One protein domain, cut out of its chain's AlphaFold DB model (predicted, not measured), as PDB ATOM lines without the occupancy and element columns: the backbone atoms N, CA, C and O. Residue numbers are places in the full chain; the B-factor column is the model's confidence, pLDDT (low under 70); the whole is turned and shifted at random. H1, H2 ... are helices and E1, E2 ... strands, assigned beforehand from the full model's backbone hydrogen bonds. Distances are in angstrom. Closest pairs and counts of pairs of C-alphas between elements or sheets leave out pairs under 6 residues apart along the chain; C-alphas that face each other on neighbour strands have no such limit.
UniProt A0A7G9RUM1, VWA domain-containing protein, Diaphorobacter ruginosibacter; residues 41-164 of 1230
ATOM      1  N   ALA A  41     268.984 227.364 123.929       69.94
ATOM      2  CA  ALA A  41     268.309 227.073 125.188       69.94
ATOM      3  C   ALA A  41     268.290 225.563 125.436       69.94
ATOM      4  O   ALA A  41     268.147 224.790 124.492       69.94
ATOM      5  N   VAL A  42     268.420 225.144 126.694       73.88
ATOM      6  CA  VAL A  42     268.367 223.740 127.113       73.88
ATOM      7  C   VAL A  42     267.651 223.594 128.457       73.88
ATOM      8  O   VAL A  42     267.731 224.459 129.336       73.88
ATOM      9  N   ILE A  43     266.953 222.469 128.622       78.25
ATOM     10  CA  ILE A  43     266.506 221.974 129.925       78.25
ATOM     11  C   ILE A  43     267.506 220.908 130.347       78.25
ATOM     12  O   ILE A  43     267.643 219.891 129.676       78.25
ATOM     13  N   GLN A  44     268.228 221.164 131.434       74.12
ATOM     14  CA  GLN A  44     269.261 220.247 131.894       74.12
ATOM     15  C   GLN A  44     268.630 218.988 132.490       74.12
ATOM     16  O   GLN A  44     267.930 219.061 133.504       74.12
ATOM     17  N   ASP A  45     268.928 217.843 131.882       74.50
ATOM     18  CA  ASP A  45     268.554 216.545 132.422       74.50
ATOM     19  C   ASP A  45     269.373 216.203 133.661       74.50
ATOM     20  O   ASP A  45     270.572 216.466 133.759       74.50
ATOM     21  N   LEU A  46     268.691 215.613 134.636       78.69
ATOM     22  CA  LEU A  46     269.285 215.180 135.890       78.69
ATOM     23  C   LEU A  46     269.428 213.660 135.865       78.69
ATOM     24  O   LEU A  46     268.429 212.961 135.709       78.69
ATOM     25  N   ALA A  47     270.648 213.159 136.075       74.31
ATOM     26  CA  ALA A  47     270.939 211.721 136.099       74.31
ATOM     27  C   ALA A  47     270.186 210.973 137.217       74.31
ATOM     28  O   ALA A  47     269.788 209.825 137.047       74.31
ATOM     29  N   GLU A  48     269.950 211.637 138.352       86.38
ATOM     30  CA  GLU A  48     269.139 211.132 139.458       86.38
ATOM     31  C   GLU A  48     268.143 212.208 139.899       86.38
ATOM     32  O   GLU A  48     268.525 213.359 140.127       86.38
ATOM     33  N   GLN A  49     266.865 211.844 140.065       88.62
ATOM     34  CA  GLN A  49     265.820 212.787 140.474       88.62
ATOM     35  C   GLN A  49     265.050 212.324 141.721       88.62
ATOM     36  O   GLN A  49     264.136 211.506 141.611       88.62
ATOM     37  N   PRO A  50     265.310 212.912 142.910       89.88
ATOM     38  CA  PRO A  50     264.437 212.745 144.079       89.88
ATOM     39  C   PRO A  50     263.085 213.473 143.952       89.88
ATOM     40  O   PRO A  50     262.205 213.294 144.798       89.88
ATOM     41  N   GLY A  51     262.929 214.333 142.940       88.31
ATOM     42  CA  GLY A  51     261.819 215.278 142.807       88.31
ATOM     43  C   GLY A  51     261.960 216.476 143.747       88.31
ATOM     44  O   GLY A  51     262.443 216.351 144.876       88.31
ATOM     45  N   VAL A  52     261.532 217.652 143.293       92.44
ATOM     46  CA  VAL A  52     261.575 218.903 144.066       92.44
ATOM     47  C   VAL A  52     260.189 219.174 144.654       92.44
ATOM     48  O   VAL A  52     259.211 219.092 143.915       92.44
ATOM     49  N   PRO A  53     260.042 219.505 145.950       94.19
ATOM     50  CA  PRO A  53     258.742 219.886 146.502       94.19
ATOM     51  C   PRO A  53     258.097 221.015 145.687       94.19
ATOM     52  O   PRO A  53     258.761 222.011 145.405       94.19
ATOM     53  N   LEU A  54     256.808 220.892 145.342       88.94
ATOM     54  CA  LEU A  54     256.109 221.830 144.446       88.94
ATOM     55  C   LEU A  54     256.296 223.307 144.842       88.94
ATOM     56  O   LEU A  54     256.557 224.148 143.989       88.94
ATOM     57  N   GLY A  55     256.234 223.627 146.140       86.31
ATOM     58  CA  GLY A  55     256.411 224.998 146.642       86.31
ATOM     59  C   GLY A  55     257.834 225.569 146.522       86.31
ATOM     60  O   GLY A  55     258.025 226.761 146.743       86.31
ATOM     61  N   GLN A  56     258.822 224.735 146.194       91.75
ATOM     62  CA  GLN A  56     260.236 225.097 146.035       91.75
ATOM     63  C   GLN A  56     260.710 224.979 144.580       91.75
ATOM     64  O   GLN A  56     261.860 225.298 144.288       91.75
ATOM     65  N   PHE A  57     259.855 224.499 143.673       93.81
ATOM     66  CA  PHE A  57     260.244 224.242 142.297       93.81
ATOM     67  C   PHE A  57     260.217 225.516 141.444       93.81
ATOM     68  O   PHE A  57     259.207 226.214 141.348       93.81
ATOM     69  N   GLU A  58     261.333 225.770 140.768       92.62
ATOM     70  CA  GLU A  58     261.451 226.739 139.684       92.62
ATOM     71  C   GLU A  58     262.167 226.049 138.529       92.62
ATOM     72  O   GLU A  58     263.290 225.574 138.703       92.62
ATOM     73  N   LEU A  59     261.513 225.989 137.370       92.31
ATOM     74  CA  LEU A  59     262.047 225.395 136.153       92.31
ATOM     75  C   LEU A  59     263.283 226.189 135.707       92.31
ATOM     76  O   LEU A  59     263.142 227.376 135.390       92.31
ATOM     77  N   PRO A  60     264.475 225.570 135.666       90.19
ATOM     78  CA  PRO A  60     265.662 226.212 135.131       90.19
ATOM     79  C   PRO A  60     265.712 226.025 133.609       90.19
ATOM     80  O   PRO A  60     265.896 224.913 133.122       90.19
ATOM     81  N   VAL A  61     265.583 227.120 132.862       88.19
ATOM     82  CA  VAL A  61     265.884 227.166 131.427       88.19
ATOM     83  C   VAL A  61     267.285 227.743 131.268       88.19
ATOM     84  O   VAL A  61     267.506 228.918 131.564       88.19
ATOM     85  N   GLN A  62     268.250 226.924 130.861       85.38
ATOM     86  CA  GLN A  62     269.619 227.381 130.636       85.38
ATOM     87  C   GLN A  62     269.751 227.910 129.213       85.38
ATOM     88  O   GLN A  62     269.494 227.197 128.252       85.38
ATOM     89  N   LEU A  63     270.146 229.170 129.091       81.38
ATOM     90  CA  LEU A  63     270.584 229.781 127.850       81.38
ATOM     91  C   LEU A  63     272.088 229.586 127.760       81.38
ATOM     92  O   LEU A  63     272.818 230.080 128.619       81.38
ATOM     93  N   VAL A  64     272.532 228.846 126.761       70.88
ATOM     94  CA  VAL A  64     273.931 228.447 126.629       70.88
ATOM     95  C   VAL A  64     274.580 229.180 125.469       70.88
ATOM     96  O   VAL A  64     273.883 229.618 124.551       70.88
ATOM     97  N   ASN A  65     275.909 229.283 125.496       65.69
ATOM     98  CA  ASN A  65     276.709 229.625 124.316       65.69
ATOM     99  C   ASN A  65     276.499 231.051 123.777       65.69
ATOM    100  O   ASN A  65     276.532 231.315 122.575       65.69
ATOM    101  N   LEU A  66     276.259 231.997 124.680       64.75
ATOM    102  CA  LEU A  66     275.975 233.385 124.333       64.75
ATOM    103  C   LEU A  66     277.269 234.108 123.922       64.75
ATOM    104  O   LEU A  66     278.043 234.549 124.771       64.75
ATOM    105  N   GLY A  67     277.496 234.258 122.610       53.53
ATOM    106  CA  GLY A  67     278.658 234.970 122.042       53.53
ATOM    107  C   GLY A  67     278.748 236.460 122.419       53.53
ATOM    108  O   GLY A  67     279.776 237.099 122.204       53.53
ATOM    109  N   GLY A  68     277.689 237.011 123.021       67.88
ATOM    110  CA  GLY A  68     277.594 238.371 123.542       67.88
ATOM    111  C   GLY A  68     276.414 238.524 124.509       67.88
ATOM    112  O   GLY A  68     275.805 237.541 124.931       67.88
ATOM    113  N   ARG A  69     276.083 239.766 124.880       77.69
ATOM    114  CA  ARG A  69     274.852 240.063 125.629       77.69
ATOM    115  C   ARG A  69     273.639 239.769 124.739       77.69
ATOM    116  O   ARG A  69     273.630 240.197 123.592       77.69
ATOM    117  N   ALA A  70     272.645 239.079 125.288       78.56
ATOM    118  CA  ALA A  70     271.400 238.720 124.623       78.56
ATOM    119  C   ALA A  70     270.206 239.130 125.493       78.56
ATOM    120  O   ALA A  70     270.181 238.850 126.698       78.56
ATOM    121  N   GLU A  71     269.211 239.777 124.894       89.31
ATOM    122  CA  GLU A  71     267.957 240.157 125.554       89.31
ATOM    123  C   GLU A  71     266.756 239.576 124.809       89.31
ATOM    124  O   GLU A  71     266.712 239.569 123.578       89.31
ATOM    125  N   GLY A  72     265.765 239.071 125.549       90.19
ATOM    126  CA  GLY A  72     264.674 238.328 124.928       90.19
ATOM    127  C   GLY A  72     263.506 237.957 125.833       90.19
ATOM    128  O   GLY A  72     263.388 238.398 126.979       90.19
ATOM    129  N   GLU A  73     262.616 237.131 125.287       94.62
ATOM    130  CA  GLU A  73     261.433 236.568 125.942       94.62
ATOM    131  C   GLU A  73     261.349 235.057 125.690       94.62
ATOM    132  O   GLU A  73     261.636 234.585 124.591       94.62
ATOM    133  N   ILE A  74     260.914 234.308 126.704       93.38
ATOM    134  CA  ILE A  74     260.555 232.891 126.612       93.38
ATOM    135  C   ILE A  74     259.038 232.759 126.735       93.38
ATOM    136  O   ILE A  74     258.460 233.242 127.714       93.38
ATOM    137  N   ARG A  75     258.396 232.096 125.771       94.19
ATOM    138  CA  ARG A  75     256.961 231.762 125.774       94.19
ATOM    139  C   ARG A  75     256.771 230.260 125.890       94.19
ATOM    140  O   ARG A  75     257.584 229.515 125.364       94.19
ATOM    141  N   PHE A  76     255.714 229.824 126.567       94.06
ATOM    142  CA  PHE A  76     255.478 228.409 126.841       94.06
ATOM    143  C   PHE A  76     254.112 227.960 126.334       94.06
ATOM    144  O   PHE A  76     253.105 228.576 126.676       94.06
ATOM    145  N   ASP A  77     254.091 226.834 125.622       90.75
ATOM    146  CA  ASP A  77     252.883 226.152 125.168       90.75
ATOM    147  C   ASP A  77     252.824 224.735 125.752       90.75
ATOM    148  O   ASP A  77     253.739 223.927 125.572       90.75
ATOM    149  N   VAL A  78     251.735 224.404 126.452       88.19
ATOM    150  CA  VAL A  78     251.505 223.046 126.970       88.19
ATOM    151  C   VAL A  78     250.826 222.216 125.888       88.19
ATOM    152  O   VAL A  78     249.647 222.403 125.585       88.19
ATOM    153  N   LEU A  79     251.581 221.287 125.307       79.88
ATOM    154  CA  LEU A  79     251.166 220.512 124.140       79.88
ATOM    155  C   LEU A  79     250.269 219.330 124.513       79.88
ATOM    156  O   LEU A  79     249.335 219.000 123.784       79.88
ATOM    157  N   SER A  80     250.547 218.670 125.639       77.12
ATOM    158  CA  SER A  80     249.772 217.517 126.109       77.12
ATOM    159  C   SER A  80     249.867 217.334 127.627       77.12
ATOM    160  O   SER A  80     250.774 217.855 128.275       77.12
ATOM    161  N   ALA A  81     248.906 216.600 128.194       81.31
ATOM    162  CA  ALA A  81     248.860 216.236 129.611       81.31
ATOM    163  C   ALA A  81     248.348 214.794 129.771       81.31
ATOM    164  O   ALA A  81     247.395 214.410 129.090       81.31
ATOM    165  N   SER A  82     248.914 214.007 130.688       74.75
ATOM    166  CA  SER A  82     248.529 212.601 130.927       74.75
ATOM    167  C   SER A  82     247.097 212.433 131.444       74.75
ATOM    168  O   SER A  82     246.473 211.388 131.242       74.75
ATOM    169  N   MET A  83     246.556 213.477 132.076       79.38
ATOM    170  CA  MET A  83     245.157 213.570 132.506       79.38
ATOM    171  C   MET A  83     244.240 214.179 131.426       79.38
ATOM    172  O   MET A  83     243.025 214.240 131.593       79.38
ATOM    173  N   GLY A  84     244.797 214.597 130.283       74.00
ATOM    174  CA  GLY A  84     244.073 215.148 129.131       74.00
ATOM    175  C   GLY A  84     243.761 216.648 129.202       74.00
ATOM    176  O   GLY A  84     243.260 217.199 128.224       74.00
ATOM    177  N   ARG A  85     244.065 217.328 130.316       82.81
ATOM    178  CA  ARG A  85     243.779 218.758 130.527       82.81
ATOM    179  C   ARG A  85     245.059 219.600 130.472       82.81
ATOM    180  O   ARG A  85     245.680 219.859 131.496       82.81
ATOM    181  N   THR A  86     245.453 220.061 129.284       86.19
ATOM    182  CA  THR A  86     246.679 220.875 129.094       86.19
ATOM    183  C   THR A  86     246.660 222.190 129.872       86.19
ATOM    184  O   THR A  86     247.698 222.635 130.347       86.19
ATOM    185  N   SER A  87     245.477 222.771 130.098       89.12
ATOM    186  CA  SER A  87     245.307 223.990 130.896       89.12
ATOM    187  C   SER A  87     245.605 223.818 132.393       89.12
ATOM    188  O   SER A  87     245.620 224.815 133.116       89.12
ATOM    189  N   ALA A  88     245.784 222.580 132.875       90.06
ATOM    190  CA  ALA A  88     246.105 222.292 134.273       90.06
ATOM    191  C   ALA A  88     247.563 222.615 134.635       90.06
ATOM    192  O   ALA A  88     247.880 222.716 135.817       90.06
ATOM    193  N   LEU A  89     248.430 222.827 133.643       95.19
ATOM    194  CA  LEU A  89     249.747 223.426 133.820       95.19
ATOM    195  C   LEU A  89     249.743 224.821 133.193       95.19
ATOM    196  O   LEU A  89     249.329 224.999 132.049       95.19
ATOM    197  N   ARG A  90     250.242 225.815 133.928       93.25
ATOM    198  CA  ARG A  90     250.458 227.172 133.413       93.25
ATOM    199  C   ARG A  90     251.891 227.615 133.670       93.25
ATOM    200  O   ARG A  90     252.379 227.527 134.796       93.25
ATOM    201  N   LEU A  91     252.534 228.128 132.627       94.19
ATOM    202  CA  LEU A  91     253.882 228.695 132.656       94.19
ATOM    203  C   LEU A  91     253.819 230.136 132.127       94.19
ATOM    204  O   LEU A  91     253.324 230.344 131.018       94.19
ATOM    205  N   PRO A  92     254.256 231.145 132.901       93.38
ATOM    206  CA  PRO A  92     254.219 232.532 132.452       93.38
ATOM    207  C   PRO A  92     255.323 232.826 131.430       93.38
ATOM    208  O   PRO A  92     256.454 232.348 131.561       93.38
ATOM    209  N   ALA A  93     255.020 233.681 130.450       92.88
ATOM    210  CA  ALA A  93     256.047 234.247 129.582       92.88
ATOM    211  C   ALA A  93     257.054 235.051 130.421       92.88
ATOM    212  O   ALA A  93     256.664 235.821 131.300       92.88
ATOM    213  N   THR A  94     258.347 234.846 130.177       94.12
ATOM    214  CA  THR A  94     259.419 235.381 131.027       94.12
ATOM    215  C   THR A  94     260.458 236.097 130.175       94.12
ATOM    216  O   THR A  94     261.000 235.516 129.239       94.12
ATOM    217  N   ARG A  95     260.750 237.365 130.490       92.56
ATOM    218  CA  ARG A  95     261.833 238.125 129.845       92.56
ATOM    219  C   ARG A  95     263.176 237.849 130.512       92.56
ATOM    220  O   ARG A  95     263.220 237.613 131.718       92.56
ATOM    221  N   PHE A  96     264.256 237.939 129.746       90.19
ATOM    222  CA  PHE A  96     265.618 237.754 130.241       90.19
ATOM    223  C   PHE A  96     266.602 238.747 129.611       90.19
ATOM    224  O   PHE A  96     266.346 239.306 128.545       90.19
ATOM    225  N   ALA A  97     267.740 238.928 130.283       87.56
ATOM    226  CA  ALA A  97     268.912 239.640 129.787       87.56
ATOM    227  C   ALA A  97     270.174 238.925 130.296       87.56
ATOM    228  O   ALA A  97     270.288 238.682 131.500       87.56
ATOM    229  N   SER A  98     271.095 238.564 129.400       83.06
ATOM    230  CA  SER A  98     272.327 237.847 129.751       83.06
ATOM    231  C   SER A  98     273.517 238.773 130.015       83.06
ATOM    232  O   SER A  98     273.533 239.945 129.636       83.06
ATOM    233  N   GLN A  99     274.543 238.236 130.679       73.38
ATOM    234  CA  GLN A  99     275.864 238.865 130.774       73.38
ATOM    235  C   GLN A  99     276.721 238.456 129.554       73.38
ATOM    236  O   GLN A  99     276.502 237.376 129.005       73.38
ATOM    237  N   PRO A 100     277.698 239.273 129.114       61.06
ATOM    238  CA  PRO A 100     278.576 238.916 127.998       61.06
ATOM    239  C   PRO A 100     279.406 237.653 128.287       61.06
ATOM    240  O   PRO A 100     280.083 237.592 129.312       61.06
ATOM    241  N   GLY A 101     279.403 236.686 127.361       54.28
ATOM    242  CA  GLY A 101     280.353 235.566 127.342       54.28
ATOM    243  C   GLY A 101     280.107 234.435 128.348       54.28
ATOM    244  O   GLY A 101     281.053 233.717 128.667       54.28
ATOM    245  N   GLY A 102     278.882 234.260 128.860       64.50
ATOM    246  CA  GLY A 102     278.560 233.161 129.779       64.50
ATOM    247  C   GLY A 102     277.117 232.659 129.695       64.50
ATOM    248  O   GLY A 102     276.196 233.415 129.378       64.50
ATOM    249  N   ASP A 103     276.930 231.378 130.021       75.75
ATOM    250  CA  ASP A 103     275.618 230.739 130.127       75.75
ATOM    251  C   ASP A 103     274.746 231.456 131.171       75.75
ATOM    252  O   ASP A 103     275.204 231.865 132.240       75.75
ATOM    253  N   THR A 104     273.461 231.619 130.870       82.44
ATOM    254  CA  THR A 104     272.495 232.325 131.717       82.44
ATOM    255  C   THR A 104     271.329 231.409 132.055       82.44
ATOM    256  O   THR A 104     270.674 230.881 131.171       82.44
ATOM    257  N   THR A 105     271.007 231.236 133.338       89.50
ATOM    258  CA  THR A 105     269.827 230.454 133.749       89.50
ATOM    259  C   THR A 105     268.626 231.363 133.994       89.50
ATOM    260  O   THR A 105     268.651 232.195 134.901       89.50
ATOM    261  N   VAL A 106     267.548 231.161 133.237       90.31
ATOM    262  CA  VAL A 106     266.240 231.790 133.452       90.31
ATOM    263  C   VAL A 106     265.379 230.855 134.302       90.31
ATOM    264  O   VAL A 106     265.198 229.691 133.957       90.31
ATOM    265  N   ARG A 107     264.857 231.341 135.432       92.81
ATOM    266  CA  ARG A 107     264.024 230.544 136.348       92.81
ATOM    267  C   ARG A 107     262.553 230.901 136.187       92.81
ATOM    268  O   ARG A 107     262.184 232.064 136.330       92.81
ATOM    269  N   VAL A 108     261.719 229.899 135.917       92.88
ATOM    270  CA  VAL A 108     260.276 230.070 135.692       92.88
ATOM    271  C   VAL A 108     259.496 229.253 136.712       92.88
ATOM    272  O   VAL A 108     259.741 228.062 136.876       92.88
ATOM    273  N   ARG A 109     258.537 229.870 137.408       92.31
ATOM    274  CA  ARG A 109     257.702 229.166 138.389       92.31
ATOM    275  C   ARG A 109     256.405 228.664 137.736       92.31
ATOM    276  O   ARG A 109     255.555 229.494 137.408       92.31
ATOM    277  N   PRO A 110     256.226 227.344 137.540       93.62
ATOM    278  CA  PRO A 110     254.974 226.795 137.025       93.62
ATOM    279  C   PRO A 110     253.862 226.807 138.079       93.62
ATOM    280  O   PRO A 110     254.115 226.735 139.281       93.62
ATOM    281  N   SER A 111     252.615 226.828 137.612       91.94
ATOM    282  CA  SER A 111     251.424 226.573 138.424       91.94
ATOM    283  C   SER A 111     250.734 225.302 137.934       91.94
ATOM    284  O   SER A 111     250.428 225.187 136.747       91.94
ATOM    285  N   PHE A 112     250.506 224.364 138.853       93.62
ATOM    286  CA  PHE A 112     249.806 223.110 138.595       93.62
ATOM    287  C   PHE A 112     248.445 223.117 139.295       93.62
ATOM    288  O   PHE A 112     248.356 223.425 140.483       93.62
ATOM    289  N   GLU A 113     247.399 222.744 138.568       91.50
ATOM    290  CA  GLU A 113     246.049 222.526 139.097       91.50
ATOM    291  C   GLU A 113     245.743 221.033 139.321       91.50
ATOM    292  O   GLU A 113     244.771 220.704 139.996       91.50
ATOM    293  N   GLU A 114     246.531 220.125 138.736       90.56
ATOM    294  CA  GLU A 114     246.304 218.677 138.774       90.56
ATOM    295  C   GLU A 114     247.634 217.913 138.689       90.56
ATOM    296  O   GLU A 114     248.569 218.353 138.010       90.56
ATOM    297  N   GLU A 115     247.729 216.765 139.366       90.25
ATOM    298  CA  GLU A 115     248.857 215.849 139.179       90.25
ATOM    299  C   GLU A 115     248.835 215.228 137.784       90.25
ATOM    300  O   GLU A 115     247.786 215.022 137.178       90.25
ATOM    301  N   GLY A 116     250.013 214.909 137.266       86.19
ATOM    302  CA  GLY A 116     250.136 214.363 135.928       86.19
ATOM    303  C   GLY A 116     251.431 214.759 135.252       86.19
ATOM    304  O   GLY A 116     252.234 215.539 135.766       86.19
ATOM    305  N   MET A 117     251.622 214.174 134.082       86.12
ATOM    306  CA  MET A 117     252.769 214.389 133.222       86.12
ATOM    307  C   MET A 117     252.370 215.318 132.079       86.12
ATOM    308  O   MET A 117     251.376 215.068 131.399       86.12
ATOM    309  N   TYR A 118     253.136 216.376 131.865       85.38
ATOM    310  CA  TYR A 118     252.847 217.458 130.933       85.38
ATOM    311  C   TYR A 118     253.991 217.609 129.943       85.38
ATOM    312  O   TYR A 118     255.148 217.667 130.358       85.38
ATOM    313  N   ARG A 119     253.669 217.720 128.653       84.44
ATOM    314  CA  ARG A 119     254.632 218.075 127.605       84.44
ATOM    315  C   ARG A 119     254.536 219.563 127.323       84.44
ATOM    316  O   ARG A 119     253.443 220.078 127.084       84.44
ATOM    317  N   VAL A 120     255.677 220.234 127.299       86.44
ATOM    318  CA  VAL A 120     255.771 221.682 127.134       86.44
ATOM    319  C   VAL A 120     256.740 222.017 126.007       86.44
ATOM    320  O   VAL A 120     257.795 221.400 125.884       86.44
ATOM    321  N   ARG A 121     256.376 223.007 125.194       85.56
ATOM    322  CA  ARG A 121     257.258 223.722 124.272       85.56
ATOM    323  C   ARG A 121     257.611 225.069 124.891       85.56
ATOM    324  O   ARG A 121     256.712 225.763 125.355       85.56
ATOM    325  N   ALA A 122     258.884 225.443 124.884       86.06
ATOM    326  CA  ALA A 122     259.325 226.801 125.173       86.06
ATOM    327  C   ALA A 122     259.931 227.438 123.923       86.06
ATOM    328  O   ALA A 122     260.941 226.958 123.415       86.06
ATOM    329  N   ASP A 123     259.329 228.524 123.451       86.75
ATOM    330  CA  ASP A 123     259.855 229.370 122.386       86.75
ATOM    331  C   ASP A 123     260.683 230.498 122.998       86.75
ATOM    332  O   ASP A 123     260.151 231.405 123.642       86.75
ATOM    333  N   VAL A 124     261.994 230.441 122.795       83.06
ATOM    334  CA  VAL A 124     262.951 231.460 123.221       83.06
ATOM    335  C   VAL A 124     263.224 232.378 122.041       83.06
ATOM    336  O   VAL A 124     263.722 231.945 121.003       83.06
ATOM    337  N   LYS A 125     262.905 233.660 122.203       88.38
ATOM    338  CA  LYS A 125     263.178 234.697 121.212       88.38
ATOM    339  C   LYS A 125     264.087 235.755 121.820       88.38
ATOM    340  O   LYS A 125     263.640 236.529 122.667       88.38
ATOM    341  N   ALA A 126     265.337 235.784 121.375       80.50
ATOM    342  CA  ALA A 126     266.316 236.808 121.704       80.50
ATOM    343  C   ALA A 126     266.525 237.767 120.522       80.50
ATOM    344  O   ALA A 126     266.097 237.510 119.397       80.50
ATOM    345  N   ASP A 127     267.212 238.871 120.781       77.69
ATOM    346  CA  ASP A 127     267.780 239.766 119.768       77.69
ATOM    347  C   ASP A 127     268.806 239.086 118.841       77.69
ATOM    348  O   ASP A 127     268.970 239.499 117.695       77.69
ATOM    349  N   SER A 128     269.472 238.042 119.333       63.22
ATOM    350  CA  SER A 128     270.607 237.369 118.690       63.22
ATOM    351  C   SER A 128     270.301 235.962 118.162       63.22
ATOM    352  O   SER A 128     271.060 235.457 117.341       63.22
ATOM    353  N   PHE A 129     269.211 235.321 118.601       68.25
ATOM    354  CA  PHE A 129     268.803 233.981 118.159       68.25
ATOM    355  C   PHE A 129     267.330 233.687 118.482       68.25
ATOM    356  O   PHE A 129     266.710 234.346 119.321       68.25
ATOM    357  N   GLN A 130     266.771 232.657 117.845       76.19
ATOM    358  CA  GLN A 130     265.442 232.134 118.154       76.19
ATOM    359  C   GLN A 130     265.467 230.602 118.135       76.19
ATOM    360  O   GLN A 130     265.919 230.012 117.160       76.19
ATOM    361  N   VAL A 131     264.959 229.964 119.193       64.56
ATOM    362  CA  VAL A 131     264.942 228.499 119.349       64.56
ATOM    363  C   VAL A 131     263.655 228.032 120.028       64.56
ATOM    364  O   VAL A 131     263.110 228.728 120.885       64.56
ATOM    365  N   ALA A 132     263.187 226.835 119.675       73.94
ATOM    366  CA  ALA A 132     262.155 226.116 120.416       73.94
ATOM    367  C   ALA A 132     262.755 224.889 121.121       73.94
ATOM    368  O   ALA A 132     263.444 224.092 120.489       73.94
ATOM    369  N   VAL A 133     262.457 224.708 122.409       73.31
ATOM    370  CA  VAL A 133     262.829 223.506 123.175       73.31
ATOM    371  C   VAL A 133     261.603 222.780 123.701       73.31
ATOM    372  O   VAL A 133     260.632 223.405 124.127       73.31
ATOM    373  N   TYR A 134     261.653 221.452 123.696       78.94
ATOM    374  CA  TYR A 134     260.590 220.594 124.208       78.94
ATOM    375  C   TYR A 134     261.068 219.885 125.469       78.94
ATOM    376  O   TYR A 134     262.209 219.437 125.534       78.94
ATOM    377  N   PHE A 135     260.202 219.803 126.473       82.19
ATOM    378  CA  PHE A 135     260.509 219.139 127.734       82.19
ATOM    379  C   PHE A 135     259.241 218.640 128.421       82.19
ATOM    380  O   PHE A 135     258.112 218.940 128.016       82.19
ATOM    381  N   TRP A 136     259.440 217.872 129.481       86.88
ATOM    382  CA  TRP A 136     258.397 217.251 130.271       86.88
ATOM    383  C   TRP A 136     258.471 217.678 131.731       86.88
ATOM    384  O   TRP A 136     259.541 217.871 132.308       86.88
ATOM    385  N   LEU A 137     257.292 217.805 132.329       90.62
ATOM    386  CA  LEU A 137     257.092 218.059 133.748       90.62
ATOM    387  C   LEU A 137     256.167 216.988 134.313       90.62
ATOM    388  O   LEU A 137     255.087 216.766 133.776       90.62
ATOM    389  N   LEU A 138     256.554 216.354 135.411       90.62
ATOM    390  CA  LEU A 138     255.709 215.426 136.158       90.62
ATOM    391  C   LEU A 138     255.453 216.001 137.547       90.62
ATOM    392  O   LEU A 138     256.394 216.187 138.312       90.62
ATOM    393  N   LEU A 139     254.186 216.237 137.885       92.62
ATOM    394  CA  LEU A 139     253.759 216.452 139.265       92.62
ATOM    395  C   LEU A 139     253.208 215.136 139.818       92.62
ATOM    396  O   LEU A 139     252.235 214.609 139.275       92.62
ATOM    397  N   LYS A 140     253.828 214.629 140.886       89.50
ATOM    398  CA  LYS A 140     253.429 213.397 141.573       89.50
ATOM    399  C   LYS A 140     253.773 213.470 143.057       89.50
ATOM    400  O   LYS A 140     254.895 213.835 143.408       89.50
ATOM    401  N   ASP A 141     252.825 213.106 143.914       90.06
ATOM    402  CA  ASP A 141     252.972 213.092 145.374       90.06
ATOM    403  C   ASP A 141     253.494 214.441 145.926       90.06
ATOM    404  O   ASP A 141     254.356 214.502 146.808       90.06
ATOM    405  N   GLY A 142     253.016 215.556 145.354       90.12
ATOM    406  CA  GLY A 142     253.441 216.917 145.724       90.12
ATOM    407  C   GLY A 142     254.882 217.294 145.337       90.12
ATOM    408  O   GLY A 142     255.393 218.328 145.787       90.12
ATOM    409  N   ARG A 143     255.546 216.486 144.504       93.62
ATOM    410  CA  ARG A 143     256.893 216.733 143.973       93.62
ATOM    411  C   ARG A 143     256.867 216.908 142.462       93.62
ATOM    412  O   ARG A 143     256.138 216.215 141.759       93.62
ATOM    413  N   VAL A 144     257.689 217.830 141.979       93.06
ATOM    414  CA  VAL A 144     257.898 218.091 140.559       93.06
ATOM    415  C   VAL A 144     259.193 217.430 140.109       93.06
ATOM    416  O   VAL A 144     260.245 217.594 140.732       93.06
ATOM    417  N   TYR A 145     259.095 216.702 139.011       91.69
ATOM    418  CA  TYR A 145     260.200 216.118 138.268       91.69
ATOM    419  C   TYR A 145     260.195 216.735 136.874       91.69
ATOM    420  O   TYR A 145     259.133 217.094 136.357       91.69
ATOM    421  N   TYR A 146     261.365 216.892 136.272       90.44
ATOM    422  CA  TYR A 146     261.481 217.559 134.982       90.44
ATOM    423  C   TYR A 146     262.643 216.993 134.188       90.44
ATOM    424  O   TYR A 146     263.644 216.562 134.749       90.44
ATOM    425  N   SER A 147     262.501 216.980 132.877       82.38
ATOM    426  CA  SER A 147     263.545 216.534 131.960       82.38
ATOM    427  C   SER A 147     263.170 216.977 130.555       82.38
ATOM    428  O   SER A 147     262.000 217.250 130.290       82.38
ATOM    429  N   SER A 148     264.137 217.034 129.651       69.69
ATOM    430  CA  SER A 148     263.899 217.103 128.211       69.69
ATOM    431  C   SER A 148     262.980 215.966 127.716       69.69
ATOM    432  O   SER A 148     262.215 216.170 126.772       69.69
ATOM    433  N   ASP A 149     262.943 214.818 128.412       69.31
ATOM    434  CA  ASP A 149     262.180 213.626 128.033       69.31
ATOM    435  C   ASP A 149     261.386 212.984 129.198       69.31
ATOM    436  O   ASP A 149     261.813 212.941 130.350       69.31
ATOM    437  N   ALA A 150     260.206 212.431 128.901       64.75
ATOM    438  CA  ALA A 150     259.351 211.771 129.894       64.75
ATOM    439  C   ALA A 150     259.938 210.458 130.451       64.75
ATOM    440  O   ALA A 150     259.804 210.166 131.640       64.75
ATOM    441  N   GLY A 151     260.561 209.647 129.599       65.69
ATOM    442  CA  GLY A 151     261.269 208.425 129.975       65.69
ATOM    443  C   GLY A 151     262.533 208.704 130.785       65.69
ATOM    444  O   GLY A 151     262.845 207.933 131.695       65.69
ATOM    445  N   ASN A 152     263.200 209.835 130.553       73.94
ATOM    446  CA  ASN A 152     264.313 210.283 131.394       73.94
ATOM    447  C   ASN A 152     263.866 210.677 132.803       73.94
ATOM    448  O   ASN A 152     264.582 210.382 133.758       73.94
ATOM    449  N   ILE A 153     262.651 211.214 132.985       79.06
ATOM    450  CA  ILE A 153     262.075 211.387 134.333       79.06
ATOM    451  C   ILE A 153     261.979 210.032 135.047       79.06
ATOM    452  O   ILE A 153     262.453 209.894 136.173       79.06
ATOM    453  N   VAL A 154     261.404 209.018 134.390       78.69
ATOM    454  CA  VAL A 154     261.262 207.668 134.967       78.69
ATOM    455  C   VAL A 154     262.625 207.049 135.258       78.69
ATOM    456  O   VAL A 154     262.842 206.520 136.348       78.69
ATOM    457  N   SER A 155     263.555 207.139 134.311       78.38
ATOM    458  CA  SER A 155     264.879 206.535 134.439       78.38
ATOM    459  C   SER A 155     265.713 207.229 135.515       78.38
ATOM    460  O   SER A 155     266.382 206.550 136.284       78.38
ATOM    461  N   ALA A 156     265.610 208.552 135.664       81.44
ATOM    462  CA  ALA A 156     266.278 209.295 136.729       81.44
ATOM    463  C   ALA A 156     265.649 209.053 138.111       81.44
ATOM    464  O   ALA A 156     266.349 209.050 139.129       81.44
ATOM    465  N   MET A 157     264.334 208.819 138.176       87.56
ATOM    466  CA  MET A 157     263.671 208.349 139.395       87.56
ATOM    467  C   MET A 157     264.141 206.936 139.767       87.56
ATOM    468  O   MET A 157     264.410 206.678 140.941       87.56
ATOM    469  N   ALA A 158     264.275 206.037 138.786       85.81
ATOM    470  CA  ALA A 158     264.790 204.683 138.985       85.81
ATOM    471  C   ALA A 158     266.254 204.713 139.430       85.81
ATOM    472  O   ALA A 158     266.599 204.078 140.420       85.81
ATOM    473  N   ALA A 159     267.092 205.520 138.774       85.44
ATOM    474  CA  ALA A 159     268.488 205.736 139.140       85.44
ATOM    475  C   ALA A 159     268.606 206.197 140.597       85.44
ATOM    476  O   ALA A 159     269.338 205.599 141.387       85.44
ATOM    477  N   TYR A 160     267.798 207.192 140.986       89.31
ATOM    478  CA  TYR A 160     267.751 207.653 142.367       89.31
ATOM    479  C   TYR A 160     267.352 206.518 143.319       89.31
ATOM    480  O   TYR A 160     268.022 206.315 144.327       89.31
ATOM    481  N   GLN A 161     266.303 205.745 143.032       89.94
ATOM    482  CA  GLN A 161     265.872 204.644 143.906       89.94
ATOM    483  C   GLN A 161     266.894 203.494 143.977       89.94
ATOM    484  O   GLN A 161     267.118 202.934 145.052       89.94
ATOM    485  N   LEU A 162     267.591 203.211 142.876       90.69
ATOM    486  CA  LEU A 162     268.570 202.131 142.745       90.69
ATOM    487  C   LEU A 162     269.994 202.505 143.171       90.69
ATOM    488  O   LEU A 162     270.838 201.612 143.262       90.69
ATOM    489  N   ARG A 163     270.286 203.774 143.491       87.12
ATOM    490  CA  ARG A 163     271.645 204.261 143.822       87.12
ATOM    491  C   ARG A 163     272.378 203.432 144.887       87.12
ATOM    492  O   ARG A 163     273.600 203.307 144.859       87.12
ATOM    493  N   ASN A 164     271.627 202.817 145.803       88.12
ATOM    494  CA  ASN A 164     272.142 201.978 146.891       88.12
ATOM    495  C   ASN A 164     271.851 200.472 146.709       88.12
ATOM    496  O   ASN A 164     271.998 199.699 147.657       88.12
TER     497      ASN A 164
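Overview. This is residues 41 to 164 of the 1230 residues of the protein "VWA domain-containing protein" of Diaphorobacter ruginosibacter (UniProt A0A7G9RUM1). A curled sheet of five strands, E3, E2, E5, E6 and E7, wraps round like part of a barrel, and the strand pair E1 and E4 stands across its open side in an incompletely closed, barrel-like body. Helix H1 packs slantwise over the E7 edge of the sheet with its residues 150 to 157. The printed part has 124 residues, with named elements in the order E1 E2 E3 E4 E5 E6 E7 H1; both sheets are antiparallel and the class is mostly strand. It is compact, with a radius of gyration of the C-alphas of 14.9 A and spans of 41 by 36 by 23 A.

Arrangement. The largest sheet runs E3 (residues 94 to 97), E2 (71 to 81), E5 (116 to 126), E6 (130 to 140), E7 (143 to 147), and is strongly twisted. E5, E6 and E7 form a meander, each strand the antiparallel neighbour of the one before. E2 and E3 are a hairpin, with N 74 and O 94 2.8 A apart. Between E2 and E5, N 75 and O 123 are 2.8 A apart. In the hairpin E5 and E6, N 120 and O 135 are 2.8 A apart; in the hairpin E6 and E7, N 138 and O 145 are 2.8 A apart. E1 (residues 59 to 64) and E4 (104 to 108) are antiparallel at 157 degrees, with N 61 and O 106 2.8 A apart. The closest C-alphas of E4 and E3 are those of Val 106 and Phe 96, 6.8 A apart; those of E1 and E7 are Leu 59 and Tyr 146, 7.9 A apart. H1 (residues 150 to 162) is on the larger sheet at a height of 8.8 A, only just over E7 alone, as 4 of its C-alphas fall on E7 and 2 on E6. On the local plane it runs slantwise to the strands, at 53 degrees to E7. Ser 147 and Ile 153 have the closest C-alphas of E7 and H1, 5.9 A apart. Every O i to N i+4 pair in H1 is within hydrogen-bond range.

Along the chain. E1 begins at C-alpha 59, (262.047, 225.395, 136.153). E2 is 30.9 A long, E5 31.1 A and E6 32.3 A; E1 is 15.5 A, E7 13.7 A, E4 13.0 A and E3 10.5 A. H1, 18.5 A long, ends at C-alpha 162, (268.570, 202.131, 142.745).

Size, cuts and confidence. The two C-alphas farthest apart, those of Asp 127 and Asn 164, are 46.7 A apart. The printed part has no cut. The link from E2 to E3 is long, with 12 residues. Mean pLDDT of the printed part is 83.6; residues under 70 include 65 to 68, 100 to 102 and 148 to 151.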